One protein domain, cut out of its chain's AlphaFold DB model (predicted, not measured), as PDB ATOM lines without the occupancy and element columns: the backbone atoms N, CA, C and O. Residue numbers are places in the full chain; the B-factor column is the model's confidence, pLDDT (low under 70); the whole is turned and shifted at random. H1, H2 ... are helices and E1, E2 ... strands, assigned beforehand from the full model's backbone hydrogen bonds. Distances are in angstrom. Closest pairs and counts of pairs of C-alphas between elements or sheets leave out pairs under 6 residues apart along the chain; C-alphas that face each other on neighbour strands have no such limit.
ATOM      1  N   GLY A 169     115.659 123.539 245.435       92.06
ATOM      2  CA  GLY A 169     114.551 124.407 245.057       92.06
ATOM      3  C   GLY A 169     113.391 123.649 244.407       92.06
ATOM      4  O   GLY A 169     113.382 122.423 244.299       92.06
ATOM      5  N   ASP A 170     112.411 124.406 243.919       93.44
ATOM      6  CA  ASP A 170     111.263 123.834 243.220       93.44
ATOM      7  C   ASP A 170     111.701 122.990 242.011       93.44
ATOM      8  O   ASP A 170     112.530 123.408 241.196       93.44
ATOM      9  N   TYR A 171     111.096 121.804 241.889       95.38
ATOM     10  CA  TYR A 171     111.342 120.842 240.807       95.38
ATOM     11  C   TYR A 171     112.791 120.355 240.697       95.38
ATOM     12  O   TYR A 171     113.231 119.935 239.624       95.38
ATOM     13  N   GLN A 172     113.532 120.404 241.802       97.12
ATOM     14  CA  GLN A 172     114.879 119.868 241.905       97.12
ATOM     15  C   GLN A 172     114.921 118.669 242.852       97.12
ATOM     16  O   GLN A 172     114.118 118.553 243.774       97.12
ATOM     17  N   VAL A 173     115.882 117.789 242.606       97.06
ATOM     18  CA  VAL A 173     116.247 116.665 243.466       97.06
ATOM     19  C   VAL A 173     117.739 116.727 243.742       97.06
ATOM     20  O   VAL A 173     118.512 117.254 242.937       97.06
ATOM     21  N   CYS A 174     118.136 116.202 244.888       97.50
ATOM     22  CA  CYS A 174     119.529 116.095 245.255       97.50
ATOM     23  C   CYS A 174     120.133 114.860 244.593       97.50
ATOM     24  O   CYS A 174     119.677 113.735 244.809       97.50
ATOM     25  N   ASP A 175     121.153 115.058 243.767       95.69
ATOM     26  CA  ASP A 175     121.858 113.945 243.155       95.69
ATOM     27  C   ASP A 175     122.810 113.250 244.158       95.69
ATOM     28  O   ASP A 175     123.126 113.792 245.222       95.69
ATOM     29  N   PRO A 176     123.320 112.045 243.841       94.44
ATOM     30  CA  PRO A 176     124.250 111.327 244.718       94.44
ATOM     31  C   PRO A 176     125.601 112.021 244.962       94.44
ATOM     32  O   PRO A 176     126.376 111.549 245.792       94.44
ATOM     33  N   TYR A 177     125.916 113.090 244.226       92.56
ATOM     34  CA  TYR A 177     127.128 113.893 244.387       92.56
ATOM     35  C   TYR A 177     126.870 115.183 245.182       92.56
ATOM     36  O   TYR A 177     127.797 115.971 245.374       92.56
ATOM     37  N   GLY A 178     125.639 115.387 245.665       94.62
ATOM     38  CA  GLY A 178     125.236 116.540 246.461       94.62
ATOM     39  C   GLY A 178     124.882 117.774 245.633       94.62
ATOM     40  O   GLY A 178     124.826 118.868 246.186       94.62
ATOM     41  N   ALA A 179     124.650 117.652 244.325       95.25
ATOM     42  CA  ALA A 179     124.183 118.758 243.496       95.25
ATOM     43  C   ALA A 179     122.657 118.728 243.334       95.25
ATOM     44  O   ALA A 179     122.063 117.683 243.071       95.25
ATOM     45  N   CYS A 180     122.014 119.894 243.423       96.50
ATOM     46  CA  CYS A 180     120.605 120.026 243.063       96.50
ATOM     47  C   CYS A 180     120.454 120.036 241.541       96.50
ATOM     48  O   CYS A 180     120.921 120.954 240.862       96.50
ATOM     49  N   VAL A 181     119.776 119.024 241.010       96.25
ATOM     50  CA  VAL A 181     119.503 118.850 239.580       96.25
ATOM     51  C   VAL A 181     117.999 118.841 239.337       96.25
ATOM     52  O   VAL A 181     117.226 118.600 240.258       96.25
ATOM     53  N   CYS A 182     117.554 119.116 238.110       97.69
ATOM     54  CA  CYS A 182     116.126 119.052 237.808       97.69
ATOM     55  C   CYS A 182     115.593 117.627 237.988       97.69
ATOM     56  O   CYS A 182     116.208 116.667 237.525       97.69
ATOM     57  N   ALA A 183     114.446 117.518 238.655       96.75
ATOM     58  CA  ALA A 183     113.742 116.261 238.849       96.75
ATOM     59  C   ALA A 183     113.322 115.643 237.507       96.75
ATOM     60  O   ALA A 183     113.200 116.333 236.489       96.75
ATOM     61  N   ASP A 184     113.027 114.344 237.515       95.69
ATOM     62  CA  ASP A 184     112.482 113.666 236.341       95.69
ATOM     63  C   ASP A 184     111.211 114.370 235.833       95.69
ATOM     64  O   ASP A 184     110.307 114.706 236.599       95.69
ATOM     65  N   GLY A 185     111.144 114.597 234.518       94.56
ATOM     66  CA  GLY A 185     110.061 115.362 233.889       94.56
ATOM     67  C   GLY A 185     110.290 116.876 233.850       94.56
ATOM     68  O   GLY A 185     109.447 117.590 233.313       94.56
ATOM     69  N   TYR A 186     111.437 117.362 234.334       96.31
ATOM     70  CA  TYR A 186     111.850 118.761 234.248       96.31
ATOM     71  C   TYR A 186     113.188 118.898 233.512       96.31
ATOM     72  O   TYR A 186     113.980 117.960 233.429       96.31
ATOM     73  N   LYS A 187     113.450 120.081 232.954       94.00
ATOM     74  CA  LYS A 187     114.712 120.432 232.291       94.00
ATOM     75  C   LYS A 187     115.237 121.775 232.776       94.00
ATOM     76  O   LYS A 187     114.469 122.644 233.188       94.00
ATOM     77  N   GLU A 188     116.549 121.957 232.678       94.75
ATOM     78  CA  GLU A 188     117.189 123.221 233.027       94.75
ATOM     79  C   GLU A 188     116.936 124.283 231.946       94.75
ATOM     80  O   GLU A 188     117.191 124.075 230.759       94.75
ATOM     81  N   CYS A 189     116.464 125.452 232.374       94.00
ATOM     82  CA  CYS A 189     116.313 126.645 231.559       94.00
ATOM     83  C   CYS A 189     116.840 127.860 232.330       94.00
ATOM     84  O   CYS A 189     116.227 128.313 233.296       94.00
ATOM     85  N   ASN A 190     117.992 128.399 231.914       90.81
ATOM     86  CA  ASN A 190     118.628 129.571 232.535       90.81
ATOM     87  C   ASN A 190     118.791 129.462 234.071       90.81
ATOM     88  O   ASN A 190     118.601 130.446 234.786       90.81
ATOM     89  N   GLY A 191     119.133 128.272 234.577       88.44
ATOM     90  CA  GLY A 191     119.319 128.006 236.009       88.44
ATOM     91  C   GLY A 191     118.030 127.763 236.803       88.44
ATOM     92  O   GLY A 191     118.078 127.712 238.026       88.44
ATOM     93  N   THR A 192     116.878 127.632 236.139       92.19
ATOM     94  CA  THR A 192     115.607 127.217 236.758       92.19
ATOM     95  C   THR A 192     115.120 125.925 236.114       92.19
ATOM     96  O   THR A 192     115.283 125.737 234.909       92.19
ATOM     97  N   CYS A 193     114.511 125.042 236.898       96.12
ATOM     98  CA  CYS A 193     113.882 123.838 236.374       96.12
ATOM     99  C   CYS A 193     112.463 124.155 235.892       96.12
ATOM    100  O   CYS A 193     111.647 124.697 236.635       96.12
ATOM    101  N   ILE A 194     112.188 123.837 234.630       94.69
ATOM    102  CA  ILE A 194     110.869 123.974 234.000       94.69
ATOM    103  C   ILE A 194     110.391 122.608 233.519       94.69
ATOM    104  O   ILE A 194     111.207 121.707 233.345       94.69
ATOM    105  N   ASP A 195     109.087 122.446 233.299       95.00
ATOM    106  CA  ASP A 195     108.525 121.210 232.741       95.00
ATOM    107  C   ASP A 195     109.264 120.814 231.446       95.00
ATOM    108  O   ASP A 195     109.573 121.666 230.608       95.00
ATOM    109  N   ALA A 196     109.585 119.529 231.275       93.88
ATOM    110  CA  ALA A 196     110.374 119.040 230.143       93.88
ATOM    111  C   ALA A 196     109.727 119.357 228.783       93.88
ATOM    112  O   ALA A 196     110.440 119.518 227.787       93.88
ATOM    113  N   TYR A 197     108.397 119.488 228.746       91.19
ATOM    114  CA  TYR A 197     107.627 119.835 227.553       91.19
ATOM    115  C   TYR A 197     107.434 121.346 227.367       91.19
ATOM    116  O   TYR A 197     106.979 121.770 226.306       91.19
ATOM    117  N   ALA A 198     107.781 122.167 228.361       93.81
ATOM    118  CA  ALA A 198     107.760 123.617 228.223       93.81
ATOM    119  C   ALA A 198     108.908 124.111 227.325       93.81
ATOM    120  O   ALA A 198     109.992 123.525 227.266       93.81
ATOM    121  N   CYS A 199     108.694 125.222 226.625       93.88
ATOM    122  CA  CYS A 199     109.748 125.886 225.864       93.88
ATOM    123  C   CYS A 199     110.624 126.749 226.790       93.88
ATOM    124  O   CYS A 199     110.126 127.376 227.722       93.88
ATOM    125  N   CYS A 200     111.935 126.776 226.543       94.56
ATOM    126  CA  CYS A 200     112.885 127.672 227.210       94.56
ATOM    127  C   CYS A 200     113.261 128.854 226.307       94.56
ATOM    128  O   CYS A 200     113.498 129.971 226.763       94.56
ATOM    129  N   THR A 201     113.324 128.590 225.004       91.94
ATOM    130  CA  THR A 201     113.640 129.548 223.950       91.94
ATOM    131  C   THR A 201     112.752 129.288 222.737       91.94
ATOM    132  O   THR A 201     112.174 128.210 222.607       91.94
ATOM    133  N   ASP A 202     112.685 130.235 221.802       91.00
ATOM    134  CA  ASP A 202     111.928 130.067 220.548       91.00
ATOM    135  C   ASP A 202     112.395 128.844 219.736       91.00
ATOM    136  O   ASP A 202     111.622 128.244 218.995       91.00
ATOM    137  N   ALA A 203     113.647 128.408 219.921       88.50
ATOM    138  CA  ALA A 203     114.179 127.211 219.275       88.50
ATOM    139  C   ALA A 203     113.505 125.906 219.743       88.50
ATOM    140  O   ALA A 203     113.566 124.902 219.032       88.50
ATOM    141  N   ASP A 204     112.847 125.906 220.904       90.44
ATOM    142  CA  ASP A 204     112.072 124.758 221.379       90.44
ATOM    143  C   ASP A 204     110.717 124.628 220.649       90.44
ATOM    144  O   ASP A 204     110.102 123.566 220.686       90.44
ATOM    145  N   CYS A 205     110.260 125.671 219.942       88.31
ATOM    146  CA  CYS A 205     108.918 125.768 219.352       88.31
ATOM    147  C   CYS A 205     108.835 125.385 217.864       88.31
ATOM    148  O   CYS A 205     107.944 125.798 217.134       88.31
ATOM    149  N   ASN A 206     109.747 124.547 217.378       73.94
ATOM    150  CA  ASN A 206     109.897 124.272 215.944       73.94
ATOM    151  C   ASN A 206     108.911 123.238 215.356       73.94
ATOM    152  O   ASN A 206     109.216 122.605 214.344       73.94
ATOM    153  N   SER A 207     107.733 123.049 215.961       75.50
ATOM    154  CA  SER A 207     106.714 122.149 215.393       75.50
ATOM    155  C   SER A 207     105.947 122.792 214.233       75.50
ATOM    156  O   SER A 207     105.568 122.092 213.294       75.50
ATOM    157  N   TYR A 208     105.785 124.121 214.242       71.00
ATOM    158  CA  TYR A 208     105.150 124.883 213.168       71.00
ATOM    159  C   TYR A 208     105.919 126.179 212.895       71.00
ATOM    160  O   TYR A 208     106.586 126.731 213.767       71.00
ATOM    161  N   LYS A 209     105.874 126.643 211.644       72.12
ATOM    162  CA  LYS A 209     106.561 127.866 211.223       72.12
ATOM    163  C   LYS A 209     105.932 129.055 211.966       72.12
ATOM    164  O   LYS A 209     104.713 129.180 211.944       72.12
ATOM    165  N   ASP A 210     106.771 129.880 212.595       81.50
ATOM    166  CA  ASP A 210     106.426 131.135 213.291       81.50
ATOM    167  C   ASP A 210     105.950 131.032 214.759       81.50
ATOM    168  O   ASP A 210     105.501 132.029 215.319       81.50
ATOM    169  N   GLU A 211     106.090 129.886 215.437       88.94
ATOM    170  CA  GLU A 211     105.856 129.825 216.890       88.94
ATOM    171  C   GLU A 211     107.000 130.464 217.697       88.94
ATOM    172  O   GLU A 211     108.182 130.238 217.431       88.94
ATOM    173  N   ILE A 212     106.636 131.225 218.729       90.00
ATOM    174  CA  ILE A 212     107.556 131.822 219.703       90.00
ATOM    175  C   ILE A 212     107.296 131.256 221.096       90.00
ATOM    176  O   ILE A 212     106.165 130.903 221.446       90.00
ATOM    177  N   CYS A 213     108.342 131.194 221.913       93.25
ATOM    178  CA  CYS A 213     108.230 130.772 223.293       93.25
ATOM    179  C   CYS A 213     107.766 131.937 224.165       93.25
ATOM    180  O   CYS A 213     108.445 132.956 224.300       93.25
ATOM    181  N   ASN A 214     106.598 131.794 224.786       90.69
ATOM    182  CA  ASN A 214     106.098 132.813 225.696       90.69
ATOM    183  C   ASN A 214     106.709 132.679 227.113       90.69
ATOM    184  O   ASN A 214     107.260 131.635 227.465       90.69
ATOM    185  N   PRO A 215     106.554 133.695 227.986       87.94
ATOM    186  CA  PRO A 215     107.086 133.660 229.356       87.94
ATOM    187  C   PRO A 215     106.508 132.564 230.267       87.94
ATOM    188  O   PRO A 215     107.022 132.352 231.359       87.94
ATOM    189  N   TYR A 216     105.432 131.893 229.847       88.12
ATOM    190  CA  TYR A 216     104.814 130.776 230.566       88.12
ATOM    191  C   TYR A 216     105.309 129.413 230.060       88.12
ATOM    192  O   TYR A 216     104.726 128.388 230.412       88.12
ATOM    193  N   GLY A 217     106.335 129.395 229.202       90.44
ATOM    194  CA  GLY A 217     106.904 128.171 228.650       90.44
ATOM    195  C   GLY A 217     106.002 127.481 227.627       90.44
ATOM    196  O   GLY A 217     106.108 126.271 227.444       90.44
ATOM    197  N   LYS A 218     105.101 128.215 226.961       91.81
ATOM    198  CA  LYS A 218     104.247 127.680 225.890       91.81
ATOM    199  C   LYS A 218     104.619 128.273 224.538       91.81
ATOM    200  O   LYS A 218     104.797 129.486 224.419       91.81
ATOM    201  N   CYS A 219     104.646 127.418 223.525       91.06
ATOM    202  CA  CYS A 219     104.767 127.831 222.135       91.06
ATOM    203  C   CYS A 219     103.447 128.435 221.659       91.06
ATOM    204  O   CYS A 219     102.380 127.840 221.840       91.06
ATOM    205  N   VAL A 220     103.512 129.649 221.118       90.69
ATOM    206  CA  VAL A 220     102.351 130.385 220.612       90.69
ATOM    207  C   VAL A 220     102.676 130.999 219.262       90.69
ATOM    208  O   VAL A 220     103.799 131.439 219.030       90.69
ATOM    209  N   VAL A 221     101.681 131.070 218.386       89.06
ATOM    210  CA  VAL A 221     101.780 131.859 217.157       89.06
ATOM    211  C   VAL A 221     101.495 133.320 217.527       89.06
ATOM    212  O   VAL A 221     100.461 133.576 218.154       89.06
TER     213      VAL A 221
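Overview. This is residues 169 to 221 of the 298 residues of an uncharacterized protein of Rhodococcus sp. (UniProt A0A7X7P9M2). With little regular structure, this is a loose rod: hairpin E1-E2 at one end, hairpin E3-E4 in the middle, then short helix H1 and looped residues 206 to 221. Of 53 printed residues, 18 are in named elements, under half, class mixed, in the order E1, E2, E3, E4, H1. Each hairpin is an antiparallel sheet. The radius of gyration of the C-alphas is 12.9 A, the spans 41 by 17 by 14 A.

Arrangement. Start at E1, residues 172 to 174, and E2, residues 180 to 182: N 173 and O 181 are 2.8 A apart. In E3, residues 186 to 189, and E4, residues 192 to 195, find N 187 and O 194 at 2.8 A. The closest C-alphas of E2 and E4, Cys 182 and Cys 193, are 5.5 A apart. H1, residues 202 to 205, is apart from E1, E2 and E3; its one O i to N i+3 pair is within hydrogen-bond range.

Along the chain. Find C-alpha 172 at (114.879, 119.868, 241.905), where E1 begins. E3 runs 9.5 A, E4 10.1 A. H1 ends at C-alpha 205, (108.918, 125.768, 219.352).

Size, cuts and confidence. The C-alphas farthest apart, Gly 178 and Lys 209, are 41.5 A apart. The printed part has no cut; no printed residue is under 70 in pLDDT.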